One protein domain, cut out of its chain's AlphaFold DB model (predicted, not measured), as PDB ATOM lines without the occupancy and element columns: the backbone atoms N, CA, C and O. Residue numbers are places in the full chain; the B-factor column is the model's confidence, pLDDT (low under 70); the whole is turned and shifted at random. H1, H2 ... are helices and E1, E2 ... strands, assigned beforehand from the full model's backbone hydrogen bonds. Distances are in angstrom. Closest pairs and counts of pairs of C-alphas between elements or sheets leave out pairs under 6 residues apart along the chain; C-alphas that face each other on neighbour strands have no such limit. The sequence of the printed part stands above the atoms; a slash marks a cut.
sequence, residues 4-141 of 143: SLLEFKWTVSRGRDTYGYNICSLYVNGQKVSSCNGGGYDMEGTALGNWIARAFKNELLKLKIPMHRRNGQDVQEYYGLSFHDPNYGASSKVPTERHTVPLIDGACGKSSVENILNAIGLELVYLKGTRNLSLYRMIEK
ATOM      1  N   SER A   4     281.456 262.752 192.651       95.81
ATOM      2  CA  SER A   4     281.442 261.533 191.842       95.81
ATOM      3  C   SER A   4     282.807 261.286 191.222       95.81
ATOM      4  O   SER A   4     283.454 262.202 190.715       95.81
ATOM      5  N   LEU A   5     283.242 260.031 191.246       97.81
ATOM      6  CA  LEU A   5     284.454 259.587 190.576       97.81
ATOM      7  C   LEU A   5     284.123 259.216 189.134       97.81
ATOM      8  O   LEU A   5     283.245 258.384 188.903       97.81
ATOM      9  N   LEU A   6     284.832 259.811 188.181       98.38
ATOM     10  CA  LEU A   6     284.677 259.553 186.755       98.38
ATOM     11  C   LEU A   6     285.912 258.828 186.218       98.38
ATOM     12  O   LEU A   6     287.029 259.326 186.342       98.38
ATOM     13  N   GLU A   7     285.712 257.673 185.588       98.50
ATOM     14  CA  GLU A   7     286.772 256.893 184.945       98.50
ATOM     15  C   GLU A   7     286.482 256.732 183.449       98.50
ATOM     16  O   GLU A   7     285.511 256.076 183.067       98.50
ATOM     17  N   PHE A   8     287.357 257.254 182.596       98.06
ATOM     18  CA  PHE A   8     287.375 256.922 181.173       98.06
ATOM     19  C   PHE A   8     288.318 255.750 180.957       98.06
ATOM     20  O   PHE A   8     289.523 255.877 181.164       98.06
ATOM     21  N   LYS A   9     287.780 254.597 180.565       97.94
ATOM     22  CA  LYS A   9     288.545 253.374 180.296       97.94
ATOM     23  C   LYS A   9     288.622 253.134 178.801       97.94
ATOM     24  O   LYS A   9     287.591 253.096 178.123       97.94
ATOM     25  N   TRP A  10     289.842 252.926 178.320       96.75
ATOM     26  CA  TRP A  10     290.126 252.686 176.915       96.75
ATOM     27  C   TRP A  10     290.448 251.220 176.668       96.75
ATOM     28  O   TRP A  10     291.302 250.624 177.325       96.75
ATOM     29  N   THR A  11     289.764 250.644 175.691       94.12
ATOM     30  CA  THR A  11     290.020 249.286 175.206       94.12
ATOM     31  C   THR A  11     289.957 249.261 173.689       94.12
ATOM     32  O   THR A  11     289.539 250.231 173.065       94.12
ATOM     33  N   VAL A  12     290.319 248.135 173.088       92.50
ATOM     34  CA  VAL A  12     290.173 247.908 171.650       92.50
ATOM     35  C   VAL A  12     289.054 246.901 171.420       92.50
ATOM     36  O   VAL A  12     288.993 245.871 172.097       92.50
ATOM     37  N   SER A  13     288.161 247.202 170.480       87.50
ATOM     38  CA  SER A  13     287.096 246.295 170.077       87.50
ATOM     39  C   SER A  13     287.671 245.012 169.480       87.50
ATOM     40  O   SER A  13     288.555 245.046 168.628       87.50
ATOM     41  N   ARG A  14     287.136 243.870 169.920       86.75
ATOM     42  CA  ARG A  14     287.480 242.529 169.411       86.75
ATOM     43  C   ARG A  14     286.338 241.884 168.620       86.75
ATOM     44  O   ARG A  14     286.418 240.710 168.278       86.75
ATOM     45  N   GLY A  15     285.259 242.630 168.375       80.88
ATOM     46  CA  GLY A  15     284.126 242.152 167.588       80.88
ATOM     47  C   GLY A  15     284.499 241.971 166.117       80.88
ATOM     48  O   GLY A  15     285.321 242.724 165.582       80.88
ATOM     49  N   ARG A  16     283.867 240.994 165.458       75.50
ATOM     50  CA  ARG A  16     283.947 240.829 164.001       75.50
ATOM     51  C   ARG A  16     283.524 242.147 163.327       75.50
ATOM     52  O   ARG A  16     282.616 242.808 163.818       75.50
ATOM     53  N   ASP A  17     284.246 242.557 162.288       77.62
ATOM     54  CA  ASP A  17     283.986 243.774 161.492       77.62
ATOM     55  C   ASP A  17     284.127 245.121 162.232       77.62
ATOM     56  O   ASP A  17     283.714 246.164 161.736       77.62
ATOM     57  N   THR A  18     284.768 245.142 163.408       76.62
ATOM     58  CA  THR A  18     285.021 246.394 164.155       76.62
ATOM     59  C   THR A  18     286.390 247.019 163.884       76.62
ATOM     60  O   THR A  18     286.733 248.011 164.519       76.62
ATOM     61  N   TYR A  19     287.188 246.426 162.987       80.19
ATOM     62  CA  TYR A  19     288.522 246.893 162.569       80.19
ATOM     63  C   TYR A  19     289.480 247.267 163.719       80.19
ATOM     64  O   TYR A  19     290.395 248.064 163.532       80.19
ATOM     65  N   GLY A  20     289.282 246.713 164.921       84.38
ATOM     66  CA  GLY A  20     290.078 247.083 166.091       84.38
ATOM     67  C   GLY A  20     289.857 248.527 166.550       84.38
ATOM     68  O   GLY A  20     290.789 249.154 167.049       84.38
ATOM     69  N   TYR A  21     288.650 249.077 166.386       89.69
ATOM     70  CA  TYR A  21     288.347 250.425 166.857       89.69
ATOM     71  C   TYR A  21     288.588 250.584 168.356       89.69
ATOM     72  O   TYR A  21     288.288 249.691 169.156       89.69
ATOM     73  N   ASN A  22     289.073 251.767 168.736       94.25
ATOM     74  CA  ASN A  22     289.127 252.152 170.134       94.25
ATOM     75  C   ASN A  22     287.705 252.185 170.692       94.25
ATOM     76  O   ASN A  22     286.748 252.520 169.995       94.25
ATOM     77  N   ILE A  23     287.578 251.837 171.963       95.81
ATOM     78  CA  ILE A  23     286.367 251.981 172.757       95.81
ATOM     79  C   ILE A  23     286.744 252.870 173.929       95.81
ATOM     80  O   ILE A  23     287.632 252.513 174.702       95.81
ATOM     81  N   CYS A  24     286.037 253.983 174.082       97.25
ATOM     82  CA  CYS A  24     286.103 254.814 175.275       97.25
ATOM     83  C   CYS A  24     284.835 254.561 176.092       97.25
ATOM     84  O   CYS A  24     283.723 254.761 175.603       97.25
ATOM     85  N   SER A  25     284.980 254.051 177.315       98.25
ATOM     86  CA  SER A  25     283.865 253.816 178.238       98.25
ATOM     87  C   SER A  25     283.974 254.738 179.441       98.25
ATOM     88  O   SER A  25     284.999 254.731 180.114       98.25
ATOM     89  N   LEU A  26     282.903 255.464 179.748       98.56
ATOM     90  CA  LEU A  26     282.795 256.285 180.947       98.56
ATOM     91  C   LEU A  26     282.109 255.492 182.062       98.56
ATOM     92  O   LEU A  26     280.995 254.984 181.885       98.56
ATOM     93  N   TYR A  27     282.767 255.437 183.213       98.56
ATOM     94  CA  TYR A  27     282.225 254.932 184.465       98.56
ATOM     95  C   TYR A  27     282.062 256.076 185.459       98.56
ATOM     96  O   TYR A  27     282.922 256.949 185.547       98.56
ATOM     97  N   VAL A  28     280.976 256.043 186.223       98.00
ATOM     98  CA  VAL A  28     280.692 256.976 187.313       98.00
ATOM     99  C   VAL A  28     280.483 256.153 188.570       98.00
ATOM    100  O   VAL A  28     279.611 255.287 188.601       98.00
ATOM    101  N   ASN A  29     281.314 256.383 189.586       97.06
ATOM    102  CA  ASN A  29     281.318 255.616 190.837       97.06
ATOM    103  C   ASN A  29     281.356 254.091 190.597       97.06
ATOM    104  O   ASN A  29     280.644 253.325 191.241       97.06
ATOM    105  N   GLY A  30     282.163 253.651 189.624       97.00
ATOM    106  CA  GLY A  30     282.324 252.241 189.259       97.00
ATOM    107  C   GLY A  30     281.236 251.664 188.343       97.00
ATOM    108  O   GLY A  30     281.402 250.553 187.842       97.00
ATOM    109  N   GLN A  31     280.160 252.402 188.047       97.81
ATOM    110  CA  GLN A  31     279.115 251.965 187.118       97.81
ATOM    111  C   GLN A  31     279.360 252.525 185.717       97.81
ATOM    112  O   GLN A  31     279.497 253.733 185.546       97.81
ATOM    113  N   LYS A  32     279.362 251.670 184.689       98.19
ATOM    114  CA  LYS A  32     279.438 252.133 183.297       98.19
ATOM    115  C   LYS A  32     278.165 252.901 182.937       98.19
ATOM    116  O   LYS A  32     277.076 252.335 182.989       98.19
ATOM    117  N   VAL A  33     278.305 254.158 182.525       98.12
ATOM    118  CA  VAL A  33     277.167 255.033 182.185       98.12
ATOM    119  C   VAL A  33     277.093 255.377 180.702       98.12
ATOM    120  O   VAL A  33     276.015 255.677 180.191       98.12
ATOM    121  N   SER A  34     278.218 255.346 179.988       98.00
ATOM    122  CA  SER A  34     278.299 255.718 178.574       98.00
ATOM    123  C   SER A  34     279.493 255.046 177.902       98.00
ATOM    124  O   SER A  34     280.450 254.641 178.565       98.00
ATOM    125  N   SER A  35     279.446 254.911 176.581       97.19
ATOM    126  CA  SER A  35     280.614 254.561 175.776       97.19
ATOM    127  C   SER A  35     280.433 254.962 174.322       97.19
ATOM    128  O   SER A  35     279.307 255.022 173.837       97.19
ATOM    129  N   CYS A  36     281.544 255.148 173.627       95.69
ATOM    130  CA  CYS A  36     281.608 255.305 172.179       95.69
ATOM    131  C   CYS A  36     282.772 254.480 171.614       95.69
ATOM    132  O   CYS A  36     283.635 253.998 172.358       95.69
ATOM    133  N   ASN A  37     282.780 254.287 170.297       94.50
ATOM    134  CA  ASN A  37     283.838 253.586 169.583       94.50
ATOM    135  C   ASN A  37     284.241 254.327 168.297       94.50
ATOM    136  O   ASN A  37     283.529 255.214 167.827       94.50
ATOM    137  N   GLY A  38     285.407 253.988 167.751       92.19
ATOM    138  CA  GLY A  38     285.921 254.555 166.501       92.19
ATOM    139  C   GLY A  38     287.272 255.247 166.676       92.19
ATOM    140  O   GLY A  38     288.145 254.747 167.389       92.19
ATOM    141  N   GLY A  39     287.446 256.381 165.996       89.12
ATOM    142  CA  GLY A  39     288.642 257.222 166.048       89.12
ATOM    143  C   GLY A  39     288.482 258.485 165.193       89.12
ATOM    144  O   GLY A  39     287.566 258.564 164.379       89.12
ATOM    145  N   GLY A  40     289.365 259.472 165.386       90.12
ATOM    146  CA  GLY A  40     289.362 260.732 164.623       90.12
ATOM    147  C   GLY A  40     288.508 261.862 165.212       90.12
ATOM    148  O   GLY A  40     288.351 262.895 164.570       90.12
ATOM    149  N   TYR A  41     287.973 261.685 166.421       92.69
ATOM    150  CA  TYR A  41     287.195 262.687 167.153       92.69
ATOM    151  C   TYR A  41     287.440 262.571 168.666       92.69
ATOM    152  O   TYR A  41     288.061 261.604 169.120       92.69
ATOM    153  N   ASP A  42     286.955 263.536 169.455       95.62
ATOM    154  CA  ASP A  42     287.077 263.483 170.915       95.62
ATOM    155  C   ASP A  42     286.087 262.478 171.526       95.62
ATOM    156  O   ASP A  42     284.898 262.740 171.745       95.62
ATOM    157  N   MET A  43     286.595 261.277 171.782       96.75
ATOM    158  CA  MET A  43     285.805 260.177 172.320       96.75
ATOM    159  C   MET A  43     285.483 260.349 173.810       96.75
ATOM    160  O   MET A  43     284.398 259.944 174.230       96.75
ATOM    161  N   GLU A  44     286.364 260.965 174.610       97.25
ATOM    162  CA  GLU A  44     286.048 261.262 176.016       97.25
ATOM    163  C   GLU A  44     284.948 262.314 176.090       97.25
ATOM    164  O   GLU A  44     283.958 262.106 176.790       97.25
ATOM    165  N   GLY A  45     285.075 263.389 175.304       97.31
ATOM    166  CA  GLY A  45     284.041 264.405 175.147       97.31
ATOM    167  C   GLY A  45     282.709 263.781 174.739       97.31
ATOM    168  O   GLY A  45     281.689 264.043 175.367       97.31
ATOM    169  N   THR A  46     282.710 262.874 173.761       97.81
ATOM    170  CA  THR A  46     281.494 262.168 173.314       97.81
ATOM    171  C   THR A  46     280.872 261.308 174.414       97.81
ATOM    172  O   THR A  46     279.672 261.401 174.677       97.81
ATOM    173  N   ALA A  47     281.667 260.474 175.092       97.81
ATOM    174  CA  ALA A  47     281.162 259.630 176.171       97.81
ATOM    175  C   ALA A  47     280.601 260.474 177.331       97.81
ATOM    176  O   ALA A  47     279.537 260.139 177.866       97.81
ATOM    177  N   LEU A  48     281.286 261.573 177.668       98.19
ATOM    178  CA  LEU A  48     280.899 262.537 178.692       98.19
ATOM    179  C   LEU A  48     279.613 263.281 178.321       98.19
ATOM    180  O   LEU A  48     278.661 263.256 179.097       98.19
ATOM    181  N   GLY A  49     279.543 263.862 177.123       97.69
ATOM    182  CA  GLY A  49     278.381 264.598 176.620       97.69
ATOM    183  C   GLY A  49     277.124 263.732 176.583       97.69
ATOM    184  O   GLY A  49     276.084 264.125 177.113       97.69
ATOM    185  N   ASN A  50     277.244 262.496 176.084       97.69
ATOM    186  CA  ASN A  50     276.151 261.519 176.087       97.69
ATOM    187  C   ASN A  50     275.635 261.215 177.497       97.69
ATOM    188  O   ASN A  50     274.441 260.983 177.696       97.69
ATOM    189  N   TRP A  51     276.519 261.136 178.493       97.94
ATOM    190  CA  TRP A  51     276.097 260.928 179.873       97.94
ATOM    191  C   TRP A  51     275.464 262.182 180.474       97.94
ATOM    192  O   TRP A  51     274.354 262.079 180.992       97.94
ATOM    193  N   ILE A  52     276.102 263.348 180.342       96.81
ATOM    194  CA  ILE A  52     275.622 264.611 180.914       96.81
ATOM    195  C   ILE A  52     274.230 264.963 180.387       96.81
ATOM    196  O   ILE A  52     273.345 265.266 181.185       96.81
ATOM    197  N   ALA A  53     274.001 264.841 179.075       97.25
ATOM    198  CA  ALA A  53     272.703 265.116 178.460       97.25
ATOM    199  C   ALA A  53     271.559 264.304 179.102       97.25
ATOM    200  O   ALA A  53     270.449 264.804 179.279       97.25
ATOM    201  N   ARG A  54     271.832 263.056 179.503       96.56
ATOM    202  CA  ARG A  54     270.845 262.181 180.155       96.56
ATOM    203  C   ARG A  54     270.746 262.436 181.657       96.56
ATOM    204  O   ARG A  54     269.642 262.525 182.184       96.56
ATOM    205  N   ALA A  55     271.887 262.519 182.340       96.56
ATOM    206  CA  ALA A  55     271.962 262.596 183.796       96.56
ATOM    207  C   ALA A  55     271.512 263.954 184.347       96.56
ATOM    208  O   ALA A  55     270.906 263.996 185.413       96.56
ATOM    209  N   PHE A  56     271.765 265.033 183.602       96.44
ATOM    210  CA  PHE A  56     271.510 266.415 184.014       96.44
ATOM    211  C   PHE A  56     270.490 267.110 183.113       96.44
ATOM    212  O   PHE A  56     270.556 268.314 182.859       96.44
ATOM    213  N   LYS A  57     269.536 266.338 182.578       96.88
ATOM    214  CA  LYS A  57     268.504 266.850 181.671       96.88
ATOM    215  C   LYS A  57     267.780 268.062 182.263       96.88
ATOM    216  O   LYS A  57     267.558 269.046 181.565       96.88
ATOM    217  N   ASN A  58     267.399 267.991 183.535       96.44
ATOM    218  CA  ASN A  58     266.593 269.030 184.174       96.44
ATOM    219  C   ASN A  58     267.380 270.329 184.376       96.44
ATOM    220  O   ASN A  58     266.821 271.415 184.253       96.44
ATOM    221  N   GLU A  59     268.665 270.217 184.685       96.44
ATOM    222  CA  GLU A  59     269.601 271.318 184.851       96.44
ATOM    223  C   GLU A  59     269.865 271.989 183.499       96.44
ATOM    224  O   GLU A  59     269.764 273.208 183.388       96.44
ATOM    225  N   LEU A  60     270.086 271.194 182.445       96.94
ATOM    226  CA  LEU A  60     270.276 271.685 181.078       96.94
ATOM    227  C   LEU A  60     269.039 272.411 180.535       96.94
ATOM    228  O   LEU A  60     269.175 273.428 179.864       96.94
ATOM    229  N   LEU A  61     267.829 271.936 180.848       96.25
ATOM    230  CA  LEU A  61     266.587 272.614 180.453       96.25
ATOM    231  C   LEU A  61     266.371 273.951 181.177       96.25
ATOM    232  O   LEU A  61     265.639 274.801 180.676       96.25
ATOM    233  N   LYS A  62     266.993 274.146 182.344       95.94
ATOM    234  CA  LYS A  62     266.940 275.400 183.117       95.94
ATOM    235  C   LYS A  62     268.099 276.341 182.797       95.94
ATOM    236  O   LYS A  62     268.105 277.478 183.273       95.94
ATOM    237  N   LEU A  63     269.082 275.875 182.030       94.31
ATOM    238  CA  LEU A  63     270.270 276.644 181.710       94.31
ATOM    239  C   LEU A  63     269.890 277.860 180.862       94.31
ATOM    240  O   LEU A  63     269.263 277.741 179.809       94.31
ATOM    241  N   LYS A  64     270.301 279.048 181.308       92.62
ATOM    242  CA  LYS A  64     270.250 280.244 180.467       92.62
ATOM    243  C   LYS A  64     271.391 280.149 179.468       92.62
ATOM    244  O   LYS A  64     272.539 280.044 179.882       92.62
ATOM    245  N   ILE A  65     271.070 280.186 178.180       93.38
ATOM    246  CA  ILE A  65     272.048 280.041 177.101       93.38
ATOM    247  C   ILE A  65     272.257 281.413 176.465       93.38
ATOM    248  O   ILE A  65     271.368 281.888 175.751       93.38
ATOM    249  N   PRO A  66     273.392 282.079 176.737       91.69
ATOM    250  CA  PRO A  66     273.718 283.330 176.082       91.69
ATOM    251  C   PRO A  66     273.885 283.126 174.575       91.69
ATOM    252  O   PRO A  66     274.419 282.111 174.113       91.69
ATOM    253  N   MET A  67     273.427 284.117 173.818       90.75
ATOM    254  CA  MET A  67     273.611 284.199 172.375       90.75
ATOM    255  C   MET A  67     274.552 285.364 172.081       90.75
ATOM    256  O   MET A  67     274.356 286.476 172.572       90.75
ATOM    257  N   HIS A  68     275.562 285.106 171.264       89.69
ATOM    258  CA  HIS A  68     276.554 286.075 170.826       89.69
ATOM    259  C   HIS A  68     276.480 286.240 169.312       89.69
ATOM    260  O   HIS A  68     276.075 285.329 168.593       89.69
ATOM    261  N   ARG A  69     276.914 287.398 168.809       91.00
ATOM    262  CA  ARG A  69     277.008 287.638 167.369       91.00
ATOM    263  C   ARG A  69     278.452 287.489 166.915       91.00
ATOM    264  O   ARG A  69     279.319 288.241 167.353       91.00
ATOM    265  N   ARG A  70     278.715 286.547 166.011       87.19
ATOM    266  CA  ARG A  70     280.037 286.318 165.413       87.19
ATOM    267  C   ARG A  70     279.908 286.311 163.899       87.19
ATOM    268  O   ARG A  70     279.089 285.580 163.355       87.19
ATOM    269  N   ASN A  71     280.696 287.139 163.212       91.56
ATOM    270  CA  ASN A  71     280.666 287.272 161.748       91.56
ATOM    271  C   ASN A  71     279.244 287.481 161.185       91.56
ATOM    272  O   ASN A  71     278.866 286.904 160.171       91.56
ATOM    273  N   GLY A  72     278.429 288.275 161.884       89.94
ATOM    274  CA  GLY A  72     277.052 288.563 161.483       89.94
ATOM    275  C   GLY A  72     276.018 287.482 161.823       89.94
ATOM    276  O   GLY A  72     274.836 287.759 161.630       89.94
ATOM    277  N   GLN A  73     276.425 286.329 162.367       86.25
ATOM    278  CA  GLN A  73     275.555 285.206 162.729       86.25
ATOM    279  C   GLN A  73     275.388 285.060 164.246       86.25
ATOM    280  O   GLN A  73     276.336 285.273 165.004       86.25
ATOM    281  N   ASP A  74     274.197 284.630 164.668       86.50
ATOM    282  CA  ASP A  74     273.916 284.302 166.064       86.50
ATOM    283  C   ASP A  74     274.477 282.916 166.416       86.50
ATOM    284  O   ASP A  74     274.067 281.872 165.886       86.50
ATOM    285  N   VAL A  75     275.425 282.908 167.344       87.31
ATOM    286  CA  VAL A  75     276.088 281.722 167.881       87.31
ATOM    287  C   VAL A  75     275.761 281.602 169.364       87.31
ATOM    288  O   VAL A  75     275.790 282.586 170.094       87.31
ATOM    289  N   GLN A  76     275.410 280.401 169.809       91.06
ATOM    290  CA  GLN A  76     275.239 280.156 171.239       91.06
ATOM    291  C   GLN A  76     276.606 280.043 171.915       91.06
ATOM    292  O   GLN A  76     277.556 279.568 171.291       91.06
ATOM    293  N   GLU A  77     276.676 280.418 173.190       90.69
ATOM    294  CA  GLU A  77     277.890 280.306 174.007       90.69
ATOM    295  C   GLU A  77     278.368 278.850 174.141       90.69
ATOM    296  O   GLU A  77     279.543 278.530 173.963       90.69
ATOM    297  N   TYR A  78     277.436 277.932 174.406       93.12
ATOM    298  CA  TYR A  78     277.757 276.537 174.698       93.12
ATOM    299  C   TYR A  78     277.819 275.687 173.429       93.12
ATOM    300  O   TYR A  78     276.849 275.025 173.066       93.12
ATOM    301  N   TYR A  79     278.951 275.717 172.727       90.81
ATOM    302  CA  TYR A  79     279.144 274.941 171.499       90.81
ATOM    303  C   TYR A  79     278.888 273.437 171.709       90.81
ATOM    304  O   TYR A  79     279.305 272.857 172.708       90.81
ATOM    305  N   GLY A  80     278.180 272.812 170.764       91.62
ATOM    306  CA  GLY A  80     277.817 271.392 170.820       91.62
ATOM    307  C   GLY A  80     276.543 271.064 171.613       91.62
ATOM    308  O   GLY A  80     276.056 269.946 171.491       91.62
ATOM    309  N   LEU A  81     275.961 271.998 172.376       95.75
ATOM    310  CA  LEU A  81     274.672 271.788 173.053       95.75
ATOM    311  C   LEU A  81     273.496 272.067 172.103       95.75
ATOM    312  O   LEU A  81     273.422 273.126 171.489       95.75
ATOM    313  N   SER A  82     272.528 271.166 172.022       95.19
ATOM    314  CA  SER A  82     271.269 271.389 171.309       95.19
ATOM    315  C   SER A  82     270.105 270.732 172.040       95.19
ATOM    316  O   SER A  82     270.288 269.918 172.943       95.19
ATOM    317  N   PHE A  83     268.885 271.086 171.648       95.56
ATOM    318  CA  PHE A  83     267.658 270.526 172.197       95.56
ATOM    319  C   PHE A  83     266.792 270.019 171.056       95.56
ATOM    320  O   PHE A  83     266.520 270.748 170.107       95.56
ATOM    321  N   HIS A  84     266.354 268.773 171.138       94.00
ATOM    322  CA  HIS A  84     265.590 268.105 170.097       94.00
ATOM    323  C   HIS A  84     264.129 267.933 170.507       94.00
ATOM    324  O   HIS A  84     263.804 267.802 171.694       94.00
ATOM    325  N   ASP A  85     263.257 267.926 169.501       92.00
ATOM    326  CA  ASP A  85     261.892 267.421 169.632       92.00
ATOM    327  C   ASP A  85     261.941 265.907 169.923       92.00
ATOM    328  O   ASP A  85     262.573 265.175 169.151       92.00
ATOM    329  N   PRO A  86     261.283 265.412 170.991       88.12
ATOM    330  CA  PRO A  86     261.162 263.977 171.259       88.12
ATOM    331  C   PRO A  86     260.621 263.158 170.076       88.12
ATOM    332  O   PRO A  86     260.938 261.979 169.953       88.12
ATOM    333  N   ASN A  87     259.822 263.780 169.204       88.75
ATOM    334  CA  ASN A  87     259.234 263.169 168.013       88.75
ATOM    335  C   ASN A  87     260.093 263.356 166.745       88.75
ATOM    336  O   ASN A  87     259.592 263.185 165.637       88.75
ATOM    337  N   TYR A  88     261.377 263.708 166.890       66.62
ATOM    338  CA  TYR A  88     262.380 263.730 165.814       66.62
ATOM    339  C   TYR A  88     262.035 264.616 164.598       66.62
ATOM    340  O   TYR A  88     262.173 264.198 163.452       66.62
ATOM    341  N   GLY A  89     261.621 265.866 164.839       71.44
ATOM    342  CA  GLY A  89     261.279 266.818 163.766       71.44
ATOM    343  C   GLY A  89     262.265 267.973 163.553       71.44
ATOM    344  O   GLY A  89     262.459 268.410 162.421       71.44
ATOM    345  N   ALA A  90     262.872 268.494 164.623       83.44
ATOM    346  CA  ALA A  90     263.757 269.659 164.577       83.44
ATOM    347  C   ALA A  90     264.664 269.726 165.817       83.44
ATOM    348  O   ALA A  90     264.400 269.071 166.834       83.44
ATOM    349  N   SER A  91     265.729 270.523 165.724       89.31
ATOM    350  CA  SER A  91     266.563 270.911 166.858       89.31
ATOM    351  C   SER A  91     266.539 272.425 167.065       89.31
ATOM    352  O   SER A  91     266.292 273.206 166.147       89.31
ATOM    353  N   SER A  92     266.811 272.832 168.298       91.50
ATOM    354  CA  SER A  92     266.933 274.216 168.733       91.50
ATOM    355  C   SER A  92     268.230 274.402 169.515       91.50
ATOM    356  O   SER A  92     268.707 273.487 170.186       91.50
ATOM    357  N   LYS A  93     268.785 275.613 169.449       91.50
ATOM    358  CA  LYS A  93     269.941 276.050 170.249       91.50
ATOM    359  C   LYS A  93     269.585 276.301 171.719       91.50
ATOM    360  O   LYS A  93     270.451 276.304 172.585       91.50
ATOM    361  N   VAL A  94     268.297 276.505 171.994       91.31
ATOM    362  CA  VAL A  94     267.751 276.789 173.327       91.31
ATOM    363  C   VAL A  94     266.591 275.849 173.658       91.31
ATOM    364  O   VAL A  94     265.878 275.424 172.737       91.31
ATOM    365  N   PRO A  95     266.367 275.517 174.941       92.38
ATOM    366  CA  PRO A  95     265.215 274.722 175.336       92.38
ATOM    367  C   PRO A  95     263.918 275.481 175.031       92.38
ATOM    368  O   PRO A  95     263.829 276.696 175.197       92.38
ATOM    369  N   THR A  96     262.904 274.758 174.565       92.25
ATOM    370  CA  THR A  96     261.555 275.294 174.302       92.25
ATOM    371  C   THR A  96     260.522 274.252 174.722       92.25
ATOM    372  O   THR A  96     260.886 273.107 174.983       92.25
ATOM    373  N   GLU A  97     259.233 274.601 174.722       90.88
ATOM    374  CA  GLU A  97     258.151 273.643 175.015       90.88
ATOM    375  C   GLU A  97     258.214 272.387 174.131       90.88
ATOM    376  O   GLU A  97     257.921 271.283 174.581       90.88
ATOM    377  N   ARG A  98     258.657 272.551 172.878       91.06
ATOM    378  CA  ARG A  98     258.806 271.462 171.910       91.06
ATOM    379  C   ARG A  98     260.164 270.759 172.000       91.06
ATOM    380  O   ARG A  98     260.236 269.543 171.852       91.06
ATOM    381  N   HIS A  99     261.238 271.507 172.239       94.12
ATOM    382  CA  HIS A  99     262.614 271.001 172.238       94.12
ATOM    383  C   HIS A  99     263.085 270.729 173.667       94.12
ATOM    384  O   HIS A  99     263.679 271.592 174.314       94.12
ATOM    385  N   THR A 100     262.793 269.525 174.160       93.94
ATOM    386  CA  THR A 100     262.985 269.149 175.571       93.94
ATOM    387  C   THR A 100     264.006 268.031 175.776       93.94
ATOM    388  O   THR A 100     264.241 267.614 176.911       93.94
ATOM    389  N   VAL A 101     264.620 267.523 174.704       94.69
ATOM    390  CA  VAL A 101     265.641 266.470 174.769       94.69
ATOM    391  C   VAL A 101     267.012 267.091 174.511       94.69
ATOM    392  O   VAL A 101     267.316 267.382 173.356       94.69
ATOM    393  N   PRO A 102     267.839 267.328 175.542       96.31
ATOM    394  CA  PRO A 102     269.180 267.845 175.326       96.31
ATOM    395  C   PRO A 102     270.050 266.814 174.603       96.31
ATOM    396  O   PRO A 102     269.960 265.609 174.853       96.31
ATOM    397  N   LEU A 103     270.926 267.309 173.742       95.50
ATOM    398  CA  LEU A 103     271.989 266.569 173.084       95.50
ATOM    399  C   LEU A 103     273.275 267.381 173.220       95.50
ATOM    400  O   LEU A 103     273.257 268.607 173.131       95.50
ATOM    401  N   ILE A 104     274.385 266.692 173.470       96.25
ATOM    402  CA  ILE A 104     275.709 267.306 173.531       96.25
ATOM    403  C   ILE A 104     276.588 266.581 172.522       96.25
ATOM    404  O   ILE A 104     276.925 265.412 172.721       96.25
ATOM    405  N   ASP A 105     276.959 267.274 171.449       94.81
ATOM    406  CA  ASP A 105     277.965 266.802 170.508       94.81
ATOM    407  C   ASP A 105     279.343 266.888 171.161       94.81
ATOM    408  O   ASP A 105     280.038 267.894 171.082       94.81
ATOM    409  N   GLY A 106     279.745 265.822 171.845       91.69
ATOM    410  CA  GLY A 106     281.048 265.774 172.491       91.69
ATOM    411  C   GLY A 106     282.227 265.597 171.529       91.69
ATOM    412  O   GLY A 106     283.368 265.747 171.963       91.69
ATOM    413  N   ALA A 107     281.986 265.326 170.240       92.81
ATOM    414  CA  ALA A 107     283.052 265.218 169.246       92.81
ATOM    415  C   ALA A 107     283.728 266.573 168.982       92.81
ATOM    416  O   ALA A 107     284.878 266.602 168.541       92.81
ATOM    417  N   CYS A 108     283.057 267.682 169.316       88.75
ATOM    418  CA  CYS A 108     283.615 269.029 169.225       88.75
ATOM    419  C   CYS A 108     284.728 269.345 170.239       88.75
ATOM    420  O   CYS A 108     285.303 270.433 170.188       88.75
ATOM    421  N   GLY A 109     285.025 268.416 171.149       92.81
ATOM    422  CA  GLY A 109     286.061 268.550 172.163       92.81
ATOM    423  C   GLY A 109     285.494 268.506 173.577       92.81
ATOM    424  O   GLY A 109     284.474 269.122 173.891       92.81
ATOM    425  N   LYS A 110     286.195 267.806 174.466       92.94
ATOM    426  CA  LYS A 110     285.835 267.652 175.873       92.94
ATOM    427  C   LYS A 110     285.776 268.991 176.604       92.94
ATOM    428  O   LYS A 110     284.906 269.157 177.448       92.94
ATOM    429  N   SER A 111     286.608 269.964 176.235       95.06
ATOM    430  CA  SER A 111     286.557 271.319 176.803       95.06
ATOM    431  C   SER A 111     285.201 272.001 176.590       95.06
ATOM    432  O   SER A 111     284.692 272.654 177.497       95.06
ATOM    433  N   SER A 112     284.559 271.804 175.433       94.50
ATOM    434  CA  SER A 112     283.201 272.308 175.178       94.50
ATOM    435  C   SER A 112     282.180 271.659 176.116       94.50
ATOM    436  O   SER A 112     281.300 272.330 176.655       94.50
ATOM    437  N   VAL A 113     282.333 270.357 176.369       96.69
ATOM    438  CA  VAL A 113     281.480 269.603 177.297       96.69
ATOM    439  C   VAL A 113     281.715 270.027 178.752       96.69
ATOM    440  O   VAL A 113     280.759 270.187 179.506       96.69
ATOM    441  N   GLU A 114     282.967 270.267 179.141       96.62
ATOM    442  CA  GLU A 114     283.338 270.807 180.453       96.62
ATOM    443  C   GLU A 114     282.758 272.211 180.665       96.62
ATOM    444  O   GLU A 114     282.257 272.503 181.746       96.62
ATOM    445  N   ASN A 115     282.722 273.062 179.635       96.00
ATOM    446  CA  ASN A 115     282.078 274.376 179.719       96.00
ATOM    447  C   ASN A 115     280.571 274.271 179.993       96.00
ATOM    448  O   ASN A 115     280.046 275.021 180.817       96.00
ATOM    449  N   ILE A 116     279.880 273.323 179.348       96.19
ATOM    450  CA  ILE A 116     278.463 273.038 179.624       96.19
ATOM    451  C   ILE A 116     278.284 272.548 181.066       96.19
ATOM    452  O   ILE A 116     277.387 273.014 181.767       96.19
ATOM    453  N   LEU A 117     279.150 271.638 181.523       95.56
ATOM    454  CA  LEU A 117     279.129 271.105 182.887       95.56
ATOM    455  C   LEU A 117     279.327 272.221 183.932       95.56
ATOM    456  O   LEU A 117     278.538 272.352 184.868       95.56
ATOM    457  N   ASN A 118     280.309 273.094 183.700       95.88
ATOM    458  CA  ASN A 118     280.592 274.270 184.524       95.88
ATOM    459  C   ASN A 118     279.392 275.215 184.606       95.88
ATOM    460  O   ASN A 118     279.116 275.778 185.667       95.88
ATOM    461  N   ALA A 119     278.666 275.382 183.501       95.44
ATOM    462  CA  ALA A 119     277.498 276.248 183.431       95.44
ATOM    463  C   ALA A 119     276.299 275.720 184.232       95.44
ATOM    464  O   ALA A 119     275.506 276.513 184.735       95.44
ATOM    465  N   ILE A 120     276.188 274.398 184.401       95.25
ATOM    466  CA  ILE A 120     275.187 273.773 185.278       95.25
ATOM    467  C   ILE A 120     275.675 273.605 186.728       95.25
ATOM    468  O   ILE A 120     275.033 272.913 187.515       95.25
ATOM    469  N   GLY A 121     276.783 274.257 187.100       95.31
ATOM    470  CA  GLY A 121     277.279 274.309 188.478       95.31
ATOM    471  C   GLY A 121     278.123 273.106 188.900       95.31
ATOM    472  O   GLY A 121     278.270 272.856 190.095       95.31
ATOM    473  N   LEU A 122     278.677 272.359 187.946       95.50
ATOM    474  CA  LEU A 122     279.525 271.197 188.201       95.50
ATOM    475  C   LEU A 122     280.909 271.411 187.597       95.50
ATOM    476  O   LEU A 122     281.028 271.908 186.489       95.50
ATOM    477  N   GLU A 123     281.955 270.990 188.291       95.62
ATOM    478  CA  GLU A 123     283.333 271.094 187.814       95.62
ATOM    479  C   GLU A 123     283.955 269.706 187.681       95.62
ATOM    480  O   GLU A 123     283.753 268.835 188.535       95.62
ATOM    481  N   LEU A 124     284.730 269.504 186.613       95.88
ATOM    482  CA  LEU A 124     285.505 268.290 186.393       95.88
ATOM    483  C   LEU A 124     286.982 268.536 186.727       95.88
ATOM    484  O   LEU A 124     287.693 269.228 186.008       95.88
ATOM    485  N   VAL A 125     287.460 267.912 187.798       96.25
ATOM    486  CA  VAL A 125     288.841 268.016 188.275       96.25
ATOM    487  C   VAL A 125     289.620 266.780 187.846       96.25
ATOM    488  O   VAL A 125     289.296 265.654 188.231       96.25
ATOM    489  N   TYR A 126     290.673 266.969 187.055       97.06
ATOM    490  CA  TYR A 126     291.571 265.879 186.680       97.06
ATOM    491  C   TYR A 126     292.358 265.373 187.890       97.06
ATOM    492  O   TYR A 126     292.927 266.158 188.644       97.06
ATOM    493  N   LEU A 127     292.414 264.051 188.061       97.44
ATOM    494  CA  LEU A 127     293.173 263.422 189.141       97.44
ATOM    495  C   LEU A 127     294.453 262.772 188.622       97.44
ATOM    496  O   LEU A 127     295.541 263.045 189.121       97.44
ATOM    497  N   LYS A 128     294.323 261.862 187.655       96.50
ATOM    498  CA  LYS A 128     295.454 261.133 187.069       96.50
ATOM    499  C   LYS A 128     295.053 260.453 185.772       96.50
ATOM    500  O   LYS A 128     293.873 260.246 185.505       96.50
ATOM    501  N   GLY A 129     296.051 260.007 185.025       95.06
ATOM    502  CA  GLY A 129     295.842 259.336 183.760       95.06
ATOM    503  C   GLY A 129     296.980 258.386 183.423       95.06
ATOM    504  O   GLY A 129     298.111 258.533 183.878       95.06
ATOM    505  N   THR A 130     296.643 257.387 182.628       94.81
ATOM    506  CA  THR A 130     297.553 256.475 181.941       94.81
ATOM    507  C   THR A 130     297.076 256.370 180.497       94.81
ATOM    508  O   THR A 130     296.010 256.877 180.154       94.81
ATOM    509  N   ARG A 131     297.796 255.626 179.656       89.62
ATOM    510  CA  ARG A 131     297.357 255.361 178.280       89.62
ATOM    511  C   ARG A 131     295.925 254.813 178.183       89.62
ATOM    512  O   ARG A 131     295.242 255.114 177.213       89.62
ATOM    513  N   ASN A 132     295.490 254.007 179.156       94.62
ATOM    514  CA  ASN A 132     294.213 253.291 179.080       94.62
ATOM    515  C   ASN A 132     293.163 253.766 180.098       94.62
ATOM    516  O   ASN A 132     292.093 253.161 180.203       94.62
ATOM    517  N   LEU A 133     293.470 254.808 180.872       96.75
ATOM    518  CA  LEU A 133     292.608 255.293 181.945       96.75
ATOM    519  C   LEU A 133     292.792 256.794 182.129       96.75
ATOM    520  O   LEU A 133     293.910 257.208 182.410       96.75
ATOM    521  N   SER A 134     291.707 257.556 182.117       97.88
ATOM    522  CA  SER A 134     291.683 258.940 182.605       97.88
ATOM    523  C   SER A 134     290.744 259.016 183.805       97.88
ATOM    524  O   SER A 134     289.600 258.565 183.729       97.88
ATOM    525  N   LEU A 135     291.230 259.544 184.926       98.00
ATOM    526  CA  LEU A 135     290.497 259.631 186.183       98.00
ATOM    527  C   LEU A 135     290.215 261.089 186.533       98.00
ATOM    528  O   LEU A 135     291.136 261.904 186.621       98.00
ATOM    529  N   TYR A 136     288.951 261.373 186.809       98.00
ATOM    530  CA  TYR A 136     288.456 262.684 187.188       98.00
ATOM    531  C   TYR A 136     287.600 262.597 188.444       98.00
ATOM    532  O   TYR A 136     287.007 261.562 188.755       98.00
ATOM    533  N   ARG A 137     287.496 263.719 189.143       97.00
ATOM    534  CA  ARG A 137     286.485 263.960 190.160       97.00
ATOM    535  C   ARG A 137     285.518 265.002 189.629       97.00
ATOM    536  O   ARG A 137     285.956 266.040 189.156       97.00
ATOM    537  N   MET A 138     284.226 264.733 189.724       96.44
ATOM    538  CA  MET A 138     283.196 265.731 189.477       96.44
ATOM    539  C   MET A 138     282.667 266.242 190.814       96.44
ATOM    540  O   MET A 138     282.284 265.436 191.669       96.44
ATOM    541  N   ILE A 139     282.674 267.559 190.984       95.81
ATOM    542  CA  ILE A 139     282.270 268.246 192.214       95.81
ATOM    543  C   ILE A 139     281.251 269.341 191.904       95.81
ATOM    544  O   ILE A 139     281.190 269.848 190.787       95.81
ATOM    545  N   GLU A 140     280.456 269.715 192.901       94.00
ATOM    546  CA  GLU A 140     279.657 270.941 192.846       94.00
ATOM    547  C   GLU A 140     280.593 272.150 192.900       94.00
ATOM    548  O   GLU A 140     281.483 272.223 193.752       94.00
ATOM    549  N   LYS A 141     280.392 273.099 191.987       87.12
ATOM    550  CA  LYS A 141     281.174 274.329 191.940       87.12
ATOM    551  C   LYS A 141     280.817 275.190 193.150       87.12
ATOM    552  O   LYS A 141     279.655 275.548 193.341       87.12
TER     553      LYS A 141
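AT A GLANCE: This is residues 4 to 141 of the 143 residues of an uncharacterized protein of Deltaproteobacteria bacterium (UniProt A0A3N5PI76). A twisted, curled sheet of five strands, E3 E2 E1 E9 E8, makes a wall, with helix H1 over its face at the E3 and E2 end and H3 at the E8 edge. On the other side of H1 packs the small hairpin E6 and E7 with H2 beside E7, while the hairpin E4 and E5 lies farthest from the middle. The 138 printed residues include three named helices and nine named strands, in the order E1 E2 E3 H1 H2 E4 E5 E6 E7 H3 E8 E9; the class is mixed, helices and strands, and each of the three sheets is antiparallel. The whole is compact, with a radius of gyration of the C-alphas of 15.9 A and spans of 44 by 37 by 31 A.

HOW THE PARTS SIT: In the large sheet E3, residues 31 to 38, and E8, residues 122 to 130, are edge strands; E2, residues 22 to 28, E1, residues 4 to 12, and E9, residues 133 to 140, are inner strands. E1 E2 E3 form a meander, each strand the antiparallel neighbour of the one before; N 24 and O 36 are 3.0 A apart, N 9 and O 25 2.8 A. E1 and E9 are antiparallel at 157 degrees, with N 6 and O 136 2.9 A apart, and in the hairpin E8 and E9 N 125 and O 137 are 2.8 A apart. H1, residues 43 to 55, is on one face of this sheet, two layers, at a height over the sheet of 7.4 A, over E3 and E2 and slantwise to the strands, at 39 degrees to E3 on the local plane. H3, residues 110 to 119, stands at the sheet's level; the closest C-alphas of H3 and E8, Leu 117 and Glu 123, are 6.5 A apart. H1 and H3 touch, the same way at a shallow tilt of 27 degrees, closest at the C-alphas of Gly 45 and Lys 110, 3.8 A. E6, residues 81 to 84, and E7, residues 101 to 104, form a hairpin, with N 82 and O 103 2.9 A apart; the closest C-alphas of H1 and E7, Gly 49 and Ile 104, are 4.9 A apart. H2, residues 57 to 62, is close to H1 but not clearly touching, with the C-alphas of Ala 53 and Leu 60 closest at 7.5 A. In the hairpin of E4, residues 67 to 70, and E5, residues 73 to 76, N 68 and O 75 are 2.8 A apart; both strands are apart from H1. Every O i to N i+4 pair is within hydrogen-bond range in H2 and H3, and 8 of 9 in H1.

IN THESE COORDINATES: E1 begins at C-alpha 4, (281.442, 261.533, 191.842), and is 25.9 A long; E8 is 24.1 A, E9 23.1 A, E3 21.9 A and E2 19.7 A. E3 bends by 51 degrees at residue 34, and E8 by 52 degrees at residue 127. H1 begins at C-alpha 43, (285.805, 260.177, 172.320), and is 18.1 A long; H3 is 14.2 A. E9 ends at C-alpha 140, (279.657, 270.941, 192.846).

THE WHOLE: The two C-alphas farthest apart, those of Arg 16 and Gly 72, are 48.3 A apart. The printed part has no cut. The link from E6 to E7, residues 85 to 100, is long, and its residues 91 to 92 pair antiparallel with residues 83 to 84 of E6. The mean pLDDT of the printed part is 93.3, and residue 88 is under 70.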